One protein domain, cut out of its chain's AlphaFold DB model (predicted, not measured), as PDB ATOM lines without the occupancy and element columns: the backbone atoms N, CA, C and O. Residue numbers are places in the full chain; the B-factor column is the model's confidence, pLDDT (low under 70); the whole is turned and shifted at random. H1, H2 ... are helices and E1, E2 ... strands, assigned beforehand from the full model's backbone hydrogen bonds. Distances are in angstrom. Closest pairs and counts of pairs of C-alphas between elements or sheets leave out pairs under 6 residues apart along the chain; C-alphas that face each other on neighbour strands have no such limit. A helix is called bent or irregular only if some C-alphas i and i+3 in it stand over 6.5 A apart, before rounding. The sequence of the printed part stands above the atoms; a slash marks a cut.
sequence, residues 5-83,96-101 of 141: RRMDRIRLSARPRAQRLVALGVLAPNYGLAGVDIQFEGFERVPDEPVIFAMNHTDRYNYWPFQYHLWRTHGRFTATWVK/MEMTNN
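Overview. This is residues 5 to 83 and 96 to 101 of the 141 residues of an uncharacterized protein of Myxococcales bacterium (UniProt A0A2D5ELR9). Two helices, H2 and H3, pack about perpendicular, and a long loop, residues 34 to 62, swings out in a wide arc between them, while short H1 lies far out at one end. The 85 printed residues include H1, H2, H3 and strand E1, in that order; under half are in named elements, mostly helix. The whole is compact, radius of gyration of the C-alphas 13.5 A, spanning 43 by 29 by 25 A.

Arrangement. H1, residues 5 to 9, is apart from H2, residues 17 to 33. H3, residues 63 to 74, touches H2 with residues 64 to 68 alone; the closest C-alphas, of Ala 23 and Tyr 68, are 6.0 A apart. Their lines stand about perpendicular, at 80 degrees. E1, residues 80 to 83, pairs with no named strand and is apart from H1, H2 and H3. Every O i to N i+4 pair is within hydrogen-bond range in H1 and H3, 11 of 13 in H2.

Along the chain. H1, 6.4 A long, begins at C-alpha 5 (39.388, -63.289, 47.295). H2, 22.8 A, has a kink of 32 degrees near residue 27; it is neither bent nor irregular, but only just: C-alphas 25 and 28 are 6.5 A apart. H3 measures 15.7 A; E1, 10.0 A, ends at C-alpha 83 (51.580, -50.959, 49.837).

Size, cuts and confidence. Residues 84 to 95 are not printed; C-alphas 83 and 96 are 10.3 A apart. The H2 to H3 link is long; its residues 56 to 62 stand free. No printed residue is under 70 in pLDDT.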
ATOM      1  N   ARG A   5      40.779 -63.656  47.593       90.00
ATOM      2  CA  ARG A   5      39.388 -63.289  47.295       90.00
ATOM      3  C   ARG A   5      39.215 -61.779  47.125       90.00
ATOM      4  O   ARG A   5      38.470 -61.325  46.258       90.00
ATOM      5  N   ARG A   6      39.869 -60.985  47.972       89.44
ATOM      6  CA  ARG A   6      39.851 -59.530  47.888       89.44
ATOM      7  C   ARG A   6      40.614 -59.056  46.663       89.44
ATOM      8  O   ARG A   6      40.084 -58.207  45.957       89.44
ATOM      9  N   MET A   7      41.805 -59.598  46.398       88.44
ATOM     10  CA  MET A   7      42.583 -59.269  45.198       88.44
ATOM     11  C   MET A   7      41.788 -59.550  43.916       88.44
ATOM     12  O   MET A   7      41.691 -58.669  43.066       88.44
ATOM     13  N   ASP A   8      41.117 -60.699  43.835       90.31
ATOM     14  CA  ASP A   8      40.293 -61.106  42.691       90.31
ATOM     15  C   ASP A   8      39.072 -60.212  42.470       90.31
ATOM     16  O   ASP A   8      38.549 -60.147  41.355       90.31
ATOM     17  N   ARG A   9      38.608 -59.509  43.508       90.12
ATOM     18  CA  ARG A   9      37.486 -58.566  43.423       90.12
ATOM     19  C   ARG A   9      37.913 -57.176  42.962       90.12
ATOM     20  O   ARG A   9      37.069 -56.423  42.477       90.12
ATOM     21  N   ILE A  10      39.187 -56.810  43.106       90.19
ATOM     22  CA  ILE A  10      39.661 -55.486  42.697       90.19
ATOM     23  C   ILE A  10      39.495 -55.357  41.181       90.19
ATOM     24  O   ILE A  10      39.926 -56.202  40.394       90.19
ATOM     25  N   ARG A  11      38.806 -54.293  40.772       90.19
ATOM     26  CA  ARG A  11      38.548 -53.950  39.374       90.19
ATOM     27  C   ARG A  11      38.892 -52.486  39.178       90.19
ATOM     28  O   ARG A  11      38.523 -51.649  39.997       90.19
ATOM     29  N   LEU A  12      39.593 -52.195  38.090       92.12
ATOM     30  CA  LEU A  12      39.889 -50.827  37.697       92.12
ATOM     31  C   LEU A  12      38.710 -50.252  36.919       92.12
ATOM     32  O   LEU A  12      38.108 -50.928  36.088       92.12
ATOM     33  N   SER A  13      38.399 -48.988  37.181       92.44
ATOM     34  CA  SER A  13      37.422 -48.225  36.411       92.44
ATOM     35  C   SER A  13      38.134 -47.197  35.545       92.44
ATOM     36  O   SER A  13      39.011 -46.489  36.027       92.44
ATOM     37  N   ALA A  14      37.717 -47.042  34.289       91.50
ATOM     38  CA  ALA A  14      38.214 -45.959  33.437       91.50
ATOM     39  C   ALA A  14      37.810 -44.565  33.962       91.50
ATOM     40  O   ALA A  14      38.477 -43.571  33.687       91.50
ATOM     41  N   ARG A  15      36.706 -44.481  34.722       92.88
ATOM     42  CA  ARG A  15      36.172 -43.241  35.309       92.88
ATOM     43  C   ARG A  15      35.792 -43.466  36.780       92.88
ATOM     44  O   ARG A  15      34.605 -43.576  37.108       92.88
ATOM     45  N   PRO A  16      36.780 -43.573  37.681       93.69
ATOM     46  CA  PRO A  16      36.562 -43.854  39.098       93.69
ATOM     47  C   PRO A  16      35.870 -42.675  39.794       93.69
ATOM     48  O   PRO A  16      36.465 -41.630  40.066       93.69
ATOM     49  N   ARG A  17      34.583 -42.847  40.121       93.56
ATOM     50  CA  ARG A  17      33.766 -41.796  40.755       93.56
ATOM     51  C   ARG A  17      34.353 -41.328  42.085       93.56
ATOM     52  O   ARG A  17      34.362 -40.129  42.342       93.56
ATOM     53  N   ALA A  18      34.879 -42.239  42.904       93.69
ATOM     54  CA  ALA A  18      35.453 -41.861  44.193       93.69
ATOM     55  C   ALA A  18      36.755 -41.065  44.042       93.69
ATOM     56  O   ALA A  18      36.948 -40.102  44.775       93.69
ATOM     57  N   GLN A  19      37.608 -41.379  43.058       94.00
ATOM     58  CA  GLN A  19      38.798 -40.562  42.781       94.00
ATOM     59  C   GLN A  19      38.399 -39.139  42.370       94.00
ATOM     60  O   GLN A  19      38.992 -38.176  42.844       94.00
ATOM     61  N   ARG A  20      37.338 -38.988  41.563       94.44
ATOM     62  CA  ARG A  20      36.779 -37.670  41.230       94.44
ATOM     63  C   ARG A  20      36.243 -36.934  42.464       94.44
ATOM     64  O   ARG A  20      36.449 -35.730  42.576       94.44
ATOM     65  N   LEU A  21      35.578 -37.630  43.389       95.69
ATOM     66  CA  LEU A  21      35.118 -37.030  44.649       95.69
ATOM     67  C   LEU A  21      36.293 -36.565  45.519       95.69
ATOM     68  O   LEU A  21      36.248 -35.459  46.042       95.69
ATOM     69  N   VAL A  22      37.361 -37.361  45.622       94.75
ATOM     70  CA  VAL A  22      38.602 -36.967  46.311       94.75
ATOM     71  C   VAL A  22      39.222 -35.743  45.640       94.75
ATOM     72  O   VAL A  22      39.596 -34.788  46.317       94.75
ATOM     73  N   ALA A  23      39.279 -35.732  44.309       93.56
ATOM     74  CA  ALA A  23      39.815 -34.609  43.560       93.56
ATOM     75  C   ALA A  23      39.017 -33.317  43.802       93.56
ATOM     76  O   ALA A  23      39.615 -32.265  43.984       93.56
ATOM     77  N   LEU A  24      37.687 -33.392  43.868       94.50
ATOM     78  CA  LEU A  24      36.821 -32.236  44.122       94.50
ATOM     79  C   LEU A  24      36.809 -31.787  45.588       94.50
ATOM     80  O   LEU A  24      36.809 -30.592  45.849       94.50
ATOM     81  N   GLY A  25      36.754 -32.724  46.534       94.00
ATOM     82  CA  GLY A  25      36.553 -32.421  47.954       94.00
ATOM     83  C   GLY A  25      37.840 -32.208  48.747       94.00
ATOM     84  O   GLY A  25      37.808 -31.559  49.786       94.00
ATOM     85  N   VAL A  26      38.965 -32.753  48.276       93.44
ATOM     86  CA  VAL A  26      40.255 -32.697  48.983       93.44
ATOM     87  C   VAL A  26      41.298 -31.958  48.157       93.44
ATOM     88  O   VAL A  26      41.913 -31.019  48.653       93.44
ATOM     89  N   LEU A  27      41.494 -32.348  46.893       93.69
ATOM     90  CA  LEU A  27      42.596 -31.808  46.086       93.69
ATOM     91  C   LEU A  27      42.302 -30.406  45.555       93.69
ATOM     92  O   LEU A  27      43.167 -29.543  45.636       93.69
ATOM     93  N   ALA A  28      41.093 -30.155  45.050       92.56
ATOM     94  CA  ALA A  28      40.728 -28.856  44.494       92.56
ATOM     95  C   ALA A  28      40.787 -27.726  45.536       92.56
ATOM     96  O   ALA A  28      41.374 -26.695  45.217       92.56
ATOM     97  N   PRO A  29      40.281 -27.889  46.779       92.06
ATOM     98  CA  PRO A  29      40.466 -26.878  47.812       92.06
ATOM     99  C   PRO A  29      41.937 -26.715  48.190       92.06
ATOM    100  O   PRO A  29      42.405 -25.593  48.316       92.06
ATOM    101  N   ASN A  30      42.681 -27.818  48.327       91.06
ATOM    102  CA  ASN A  30      44.084 -27.765  48.729       91.06
ATOM    103  C   ASN A  30      44.938 -27.031  47.683       91.06
ATOM    104  O   ASN A  30      45.564 -26.030  47.996       91.06
ATOM    105  N   TYR A  31      44.900 -27.450  46.421       90.56
ATOM    106  CA  TYR A  31      45.729 -26.839  45.380       90.56
ATOM    107  C   TYR A  31      45.171 -25.508  44.868       90.56
ATOM    108  O   TYR A  31      45.939 -24.604  44.564       90.56
ATOM    109  N   GLY A  32      43.845 -25.360  44.806       83.94
ATOM    110  CA  GLY A  32      43.204 -24.143  44.308       83.94
ATOM    111  C   GLY A  32      43.207 -22.980  45.299       83.94
ATOM    112  O   GLY A  32      43.284 -21.834  44.868       83.94
ATOM    113  N   LEU A  33      43.128 -23.245  46.610       84.81
ATOM    114  CA  LEU A  33      43.086 -22.187  47.630       84.81
ATOM    115  C   LEU A  33      44.449 -21.919  48.270       84.81
ATOM    116  O   LEU A  33      44.679 -20.807  48.732       84.81
ATOM    117  N   ALA A  34      45.364 -22.895  48.288       83.19
ATOM    118  CA  ALA A  34      46.695 -22.705  48.869       83.19
ATOM    119  C   ALA A  34      47.701 -22.031  47.914       83.19
ATOM    120  O   ALA A  34      48.890 -22.002  48.217       83.19
ATOM    121  N   GLY A  35      47.250 -21.513  46.764       82.69
ATOM    122  CA  GLY A  35      48.117 -20.830  45.797       82.69
ATOM    123  C   GLY A  35      49.173 -21.742  45.167       82.69
ATOM    124  O   GLY A  35      50.245 -21.271  44.794       82.69
ATOM    125  N   VAL A  36      48.899 -23.048  45.085       89.25
ATOM    126  CA  VAL A  36      49.817 -24.010  44.470       89.25
ATOM    127  C   VAL A  36      49.652 -23.943  42.961       89.25
ATOM    128  O   VAL A  36      48.592 -24.269  42.427       89.25
ATOM    129  N   ASP A  37      50.726 -23.570  42.277       89.50
ATOM    130  CA  ASP A  37      50.794 -23.596  40.824       89.50
ATOM    131  C   ASP A  37      51.370 -24.935  40.338       89.50
ATOM    132  O   ASP A  37      52.473 -25.331  40.720       89.50
ATOM    133  N   ILE A  38      50.597 -25.666  39.531       91.19
ATOM    134  CA  ILE A  38      50.974 -26.984  39.004       91.19
ATOM    135  C   ILE A  38      51.244 -26.838  37.511       91.19
ATOM    136  O   ILE A  38      50.304 -26.744  36.720       91.19
ATOM    137  N   GLN A  39      52.521 -26.892  37.140       92.06
ATOM    138  CA  GLN A  39      52.976 -26.825  35.755       92.06
ATOM    139  C   GLN A  39      53.123 -28.231  35.159       92.06
ATOM    140  O   GLN A  39      53.764 -29.107  35.742       92.06
ATOM    141  N   PHE A  40      52.501 -28.448  34.000       91.25
ATOM    142  CA  PHE A  40      52.566 -29.684  33.220       91.25
ATOM    143  C   PHE A  40      53.163 -29.368  31.852       91.25
ATOM    144  O   PHE A  40      52.537 -28.703  31.031       91.25
ATOM    145  N   GLU A  41      54.368 -29.869  31.602       94.44
ATOM    146  CA  GLU A  41      55.086 -29.668  30.347       94.44
ATOM    147  C   GLU A  41      55.194 -30.988  29.580       94.44
ATOM    148  O   GLU A  41      55.338 -32.059  30.175       94.44
ATOM    149  N   GLY A  42      55.137 -30.927  28.249       94.69
ATOM    150  CA  GLY A  42      55.358 -32.100  27.404       94.69
ATOM    151  C   GLY A  42      54.169 -33.059  27.297       94.69
ATOM    152  O   GLY A  42      54.340 -34.170  26.786       94.69
ATOM    153  N   PHE A  43      52.977 -32.686  27.784       93.44
ATOM    154  CA  PHE A  43      51.813 -33.577  27.758       93.44
ATOM    155  C   PHE A  43      51.339 -33.894  26.332       93.44
ATOM    156  O   PHE A  43      50.786 -34.962  26.088       93.44
ATOM    157  N   GLU A  44      51.627 -33.025  25.364       94.31
ATOM    158  CA  GLU A  44      51.373 -33.246  23.938       94.31
ATOM    159  C   GLU A  44      52.092 -34.481  23.368       94.31
ATOM    160  O   GLU A  44      51.723 -34.980  22.309       94.31
ATOM    161  N   ARG A  45      53.104 -34.998  24.075       95.31
ATOM    162  CA  ARG A  45      53.834 -36.222  23.713       95.31
ATOM    163  C   ARG A  45      53.183 -37.487  24.266       95.31
ATOM    164  O   ARG A  45      53.624 -38.583  23.933       95.31
ATOM    165  N   VAL A  46      52.192 -37.354  25.148       95.56
ATOM    166  CA  VAL A  46      51.518 -38.490  25.778       95.56
ATOM    167  C   VAL A  46      50.441 -39.025  24.825       95.56
ATOM    168  O   VAL A  46      49.516 -38.286  24.489       95.56
ATOM    169  N   PRO A  47      50.498 -40.309  24.432       95.69
ATOM    170  CA  PRO A  47      49.484 -40.920  23.574       95.69
ATOM    171  C   PRO A  47      48.070 -40.889  24.176       95.69
ATOM    172  O   PRO A  47      47.898 -40.994  25.400       95.69
ATOM    173  N   ASP A  48      47.047 -40.838  23.314       94.12
ATOM    174  CA  ASP A  48      45.629 -41.001  23.688       94.12
ATOM    175  C   ASP A  48      45.229 -42.484  23.823       94.12
ATOM    176  O   ASP A  48      44.225 -42.962  23.307       94.12
ATOM    177  N   GLU A  49      46.067 -43.244  24.520       94.31
ATOM    178  CA  GLU A  49      45.851 -44.648  24.867       94.31
ATOM    179  C   GLU A  49      46.320 -44.905  26.311       94.31
ATOM    180  O   GLU A  49      46.954 -44.037  26.930       94.31
ATOM    181  N   PRO A  50      45.975 -46.052  26.923       94.12
ATOM    182  CA  PRO A  50      46.470 -46.396  28.251       94.12
ATOM    183  C   PRO A  50      48.002 -46.463  28.288       94.12
ATOM    184  O   PRO A  50      48.617 -47.209  27.536       94.12
ATOM    185  N   VAL A  51      48.612 -45.721  29.214       95.44
ATOM    186  CA  VAL A  51      50.070 -45.677  29.411       95.44
ATOM    187  C   VAL A  51      50.433 -45.885  30.877       95.44
ATOM    188  O   VAL A  51      49.611 -45.673  31.774       95.44
ATOM    189  N   ILE A  52      51.686 -46.267  31.126       96.00
ATOM    190  CA  ILE A  52      52.275 -46.310  32.467       96.00
ATOM    191  C   ILE A  52      53.148 -45.069  32.645       96.00
ATOM    192  O   ILE A  52      54.130 -44.886  31.930       96.00
ATOM    193  N   PHE A  53      52.814 -44.240  33.631       94.12
ATOM    194  CA  PHE A  53      53.655 -43.115  34.028       94.12
ATOM    195  C   PHE A  53      54.701 -43.584  35.041       94.12
ATOM    196  O   PHE A  53      54.365 -44.004  36.150       94.12
ATOM    197  N   ALA A  54      55.976 -43.500  34.666       93.56
ATOM    198  CA  ALA A  54      57.090 -43.689  35.584       93.56
ATOM    199  C   ALA A  54      57.448 -42.338  36.216       93.56
ATOM    200  O   ALA A  54      57.845 -41.409  35.520       93.56
ATOM    201  N   MET A  55      57.286 -42.226  37.535       91.56
ATOM    202  CA  MET A  55      57.514 -40.986  38.279       91.56
ATOM    203  C   MET A  55      58.658 -41.170  39.276       91.56
ATOM    204  O   MET A  55      58.749 -42.207  39.936       91.56
ATOM    205  N   ASN A  56      59.494 -40.148  39.448       91.81
ATOM    206  CA  ASN A  56      60.371 -40.064  40.612       91.81
ATOM    207  C   ASN A  56      59.521 -39.910  41.885       91.81
ATOM    208  O   ASN A  56      58.502 -39.224  41.877       91.81
ATOM    209  N   HIS A  57      59.930 -40.541  42.987       86.12
ATOM    210  CA  HIS A  57      59.195 -40.495  44.254       86.12
ATOM    211  C   HIS A  57      59.959 -39.659  45.284       86.12
ATOM    212  O   HIS A  57      60.852 -40.157  45.964       86.12
ATOM    213  N   THR A  58      59.626 -38.371  45.360       86.69
ATOM    214  CA  THR A  58      60.278 -37.388  46.243       86.69
ATOM    215  C   THR A  58      59.548 -37.191  47.566       86.69
ATOM    216  O   THR A  58      60.153 -36.774  48.548       86.69
ATOM    217  N   ASP A  59      58.258 -37.516  47.612       87.38
ATOM    218  CA  ASP A  59      57.420 -37.387  48.797       87.38
ATOM    219  C   ASP A  59      56.243 -38.375  48.755       87.38
ATOM    220  O   ASP A  59      55.938 -38.991  47.733       87.38
ATOM    221  N   ARG A  60      55.557 -38.517  49.894       81.94
ATOM    222  CA  ARG A  60      54.481 -39.498  50.104       81.94
ATOM    223  C   ARG A  60      53.294 -39.341  49.145       81.94
ATOM    224  O   ARG A  60      52.613 -40.335  48.887       81.94
ATOM    225  N   TYR A  61      53.025 -38.130  48.664       85.44
ATOM    226  CA  TYR A  61      51.867 -37.788  47.838       85.44
ATOM    227  C   TYR A  61      52.274 -37.139  46.507       85.44
ATOM    228  O   TYR A  61      51.456 -36.465  45.888       85.44
ATOM    229  N   ASN A  62      53.493 -37.405  46.026       88.44
ATOM    230  CA  ASN A  62      54.056 -36.828  44.798       88.44
ATOM    231  C   ASN A  62      53.138 -36.978  43.567       88.44
ATOM    232  O   ASN A  62      53.137 -36.150  42.662       88.44
ATOM    233  N   TYR A  63      52.338 -38.045  43.532       91.50
ATOM    234  CA  TYR A  63      51.430 -38.354  42.433       91.50
ATOM    235  C   TYR A  63      50.079 -37.620  42.516       91.50
ATOM    236  O   TYR A  63      49.345 -37.610  41.531       91.50
ATOM    237  N   TRP A  64      49.724 -36.995  43.646       93.75
ATOM    238  CA  TRP A  64      48.431 -36.317  43.825       93.75
ATOM    239  C   TRP A  64      48.291 -35.041  42.981       93.75
ATOM    240  O   TRP A  64      47.269 -34.926  42.299       93.75
ATOM    241  N   PRO A  65      49.279 -34.120  42.937       93.06
ATOM    242  CA  PRO A  65      49.222 -32.965  42.040       93.06
ATOM    243  C   PRO A  65      49.122 -33.393  40.571       93.06
ATOM    244  O   PRO A  65      48.297 -32.867  39.827       93.06
ATOM    245  N   PHE A  66      49.894 -34.417  40.184       93.75
ATOM    246  CA  PHE A  66      49.861 -35.000  38.841       93.75
ATOM    247  C   PHE A  66      48.470 -35.551  38.496       93.75
ATOM    248  O   PHE A  66      47.894 -35.189  37.474       93.75
ATOM    249  N   GLN A  67      47.889 -36.386  39.365       94.69
ATOM    250  CA  GLN A  67      46.547 -36.947  39.174       94.69
ATOM    251  C   GLN A  67      45.462 -35.874  39.100       94.69
ATOM    252  O   GLN A  67      44.553 -35.975  38.276       94.69
ATOM    253  N   TYR A  68      45.545 -34.864  39.966       94.38
ATOM    254  CA  TYR A  68      44.593 -33.764  39.997       94.38
ATOM    255  C   TYR A  68      44.621 -32.965  38.693       94.38
ATOM    256  O   TYR A  68      43.567 -32.766  38.083       94.38
ATOM    257  N   HIS A  69      45.814 -32.555  38.255       93.88
ATOM    258  CA  HIS A  69      45.985 -31.790  37.027       93.88
ATOM    259  C   HIS A  69      45.531 -32.612  35.815       93.88
ATOM    260  O   HIS A  69      44.658 -32.168  35.077       93.88
ATOM    261  N   LEU A  70      46.000 -33.860  35.694       94.31
ATOM    262  CA  LEU A  70      45.630 -34.788  34.620       94.31
ATOM    263  C   LEU A  70      44.110 -34.974  34.483       94.31
ATOM    264  O   LEU A  70      43.571 -34.984  33.372       94.31
ATOM    265  N   TRP A  71      43.402 -35.097  35.607       94.56
ATOM    266  CA  TRP A  71      41.946 -35.182  35.604       94.56
ATOM    267  C   TRP A  71      41.293 -33.856  35.186       94.56
ATOM    268  O   TRP A  71      40.355 -33.869  34.386       94.56
ATOM    269  N   ARG A  72      41.764 -32.717  35.708       92.75
ATOM    270  CA  ARG A  72      41.167 -31.397  35.438       92.75
ATOM    271  C   ARG A  72      41.334 -30.936  33.998       92.75
ATOM    272  O   ARG A  72      40.396 -30.332  33.483       92.75
ATOM    273  N   THR A  73      42.489 -31.180  33.386       93.00
ATOM    274  CA  THR A  73      42.824 -30.657  32.054       93.00
ATOM    275  C   THR A  73      42.580 -31.666  30.941       93.00
ATOM    276  O   THR A  73      42.132 -31.280  29.866       93.00
ATOM    277  N   HIS A  74      42.802 -32.957  31.199       92.69
ATOM    278  CA  HIS A  74      42.717 -33.997  30.169       92.69
ATOM    279  C   HIS A  74      41.609 -35.024  30.421       92.69
ATOM    280  O   HIS A  74      41.408 -35.922  29.609       92.69
ATOM    281  N   GLY A  75      40.882 -34.939  31.543       93.38
ATOM    282  CA  GLY A  75      39.812 -35.891  31.865       93.38
ATOM    283  C   GLY A  75      40.300 -37.332  32.055       93.38
ATOM    284  O   GLY A  75      39.489 -38.263  32.023       93.38
ATOM    285  N   ARG A  76      41.610 -37.523  32.248       94.06
ATOM    286  CA  ARG A  76      42.253 -38.830  32.402       94.06
ATOM    287  C   ARG A  76      42.438 -39.170  33.876       94.06
ATOM    288  O   ARG A  76      42.633 -38.302  34.721       94.06
ATOM    289  N   PHE A  77      42.389 -40.462  34.171       95.56
ATOM    290  CA  PHE A  77      42.581 -41.010  35.509       95.56
ATOM    291  C   PHE A  77      43.731 -42.010  35.489       95.56
ATOM    292  O   PHE A  77      44.075 -42.556  34.441       95.56
ATOM    293  N   THR A  78      44.309 -42.269  36.653       95.19
ATOM    294  CA  THR A  78      45.368 -43.270  36.811       95.19
ATOM    295  C   THR A  78      44.986 -44.287  37.871       95.19
ATOM    296  O   THR A  78      44.175 -44.017  38.759       95.19
ATOM    297  N   ALA A  79      45.587 -45.465  37.752       95.06
ATOM    298  CA  ALA A  79      45.662 -46.444  38.818       95.06
ATOM    299  C   ALA A  79      47.061 -46.376  39.437       95.06
ATOM    300  O   ALA A  79      48.044 -46.210  38.713       95.06
ATOM    301  N   THR A  80      47.151 -46.512  40.758       93.38
ATOM    302  CA  THR A  80      48.425 -46.389  41.480       93.38
ATOM    303  C   THR A  80      48.716 -47.658  42.257       93.38
ATOM    304  O   THR A  80      47.847 -48.190  42.944       93.38
ATOM    305  N   TRP A  81      49.957 -48.133  42.200       92.56
ATOM    306  CA  TRP A  81      50.415 -49.204  43.077       92.56
ATOM    307  C   TRP A  81      50.664 -48.685  44.492       92.56
ATOM    308  O   TRP A  81      51.435 -47.750  44.699       92.56
ATOM    309  N   VAL A  82      50.055 -49.328  45.484       91.69
ATOM    310  CA  VAL A  82      50.183 -48.952  46.895       91.69
ATOM    311  C   VAL A  82      50.549 -50.148  47.760       91.69
ATOM    312  O   VAL A  82      50.260 -51.294  47.430       91.69
ATOM    313  N   LYS A  83      51.161 -49.892  48.918       90.56
ATOM    314  CA  LYS A  83      51.580 -50.959  49.837       90.56
ATOM    315  C   LYS A  83      50.366 -51.750  50.334       90.56
ATOM    316  O   LYS A  83      49.448 -51.167  50.913       90.56
ATOM    317  N   MET A  96      40.981 -47.357  49.049       94.62
ATOM    318  CA  MET A  96      41.950 -47.742  48.021       94.62
ATOM    319  C   MET A  96      41.266 -48.457  46.839       94.62
ATOM    320  O   MET A  96      41.516 -48.100  45.689       94.62
ATOM    321  N   GLU A  97      40.347 -49.394  47.104       92.94
ATOM    322  CA  GLU A  97      39.555 -50.093  46.072       92.94
ATOM    323  C   GLU A  97      38.743 -49.123  45.205       92.94
ATOM    324  O   GLU A  97      38.764 -49.209  43.980       92.94
ATOM    325  N   MET A  98      38.047 -48.168  45.824       92.81
ATOM    326  CA  MET A  98      37.176 -47.234  45.102       92.81
ATOM    327  C   MET A  98      37.947 -46.189  44.278       92.81
ATOM    328  O   MET A  98      37.372 -45.544  43.398       92.81
ATOM    329  N   THR A  99      39.235 -45.999  44.566       94.38
ATOM    330  CA  THR A  99      40.093 -44.958  43.978       94.38
ATOM    331  C   THR A  99      41.159 -45.522  43.033       94.38
ATOM    332  O   THR A  99      42.181 -44.879  42.819       94.38
ATOM    333  N   ASN A 100      40.919 -46.703  42.443       95.19
ATOM    334  CA  ASN A 100      41.829 -47.374  41.500       95.19
ATOM    335  C   ASN A 100      43.236 -47.661  42.064       95.19
ATOM    336  O   ASN A 100      44.206 -47.765  41.310       95.19
ATOM    337  N   ASN A 101      43.385 -47.816  43.380       94.44
ATOM    338  CA  ASN A 101      44.662 -48.243  43.935       94.44
ATOM    339  C   ASN A 101      44.803 -49.768  43.816       94.44
ATOM    340  O   ASN A 101      43.874 -50.528  44.100       94.44
TER     341      ASN A 101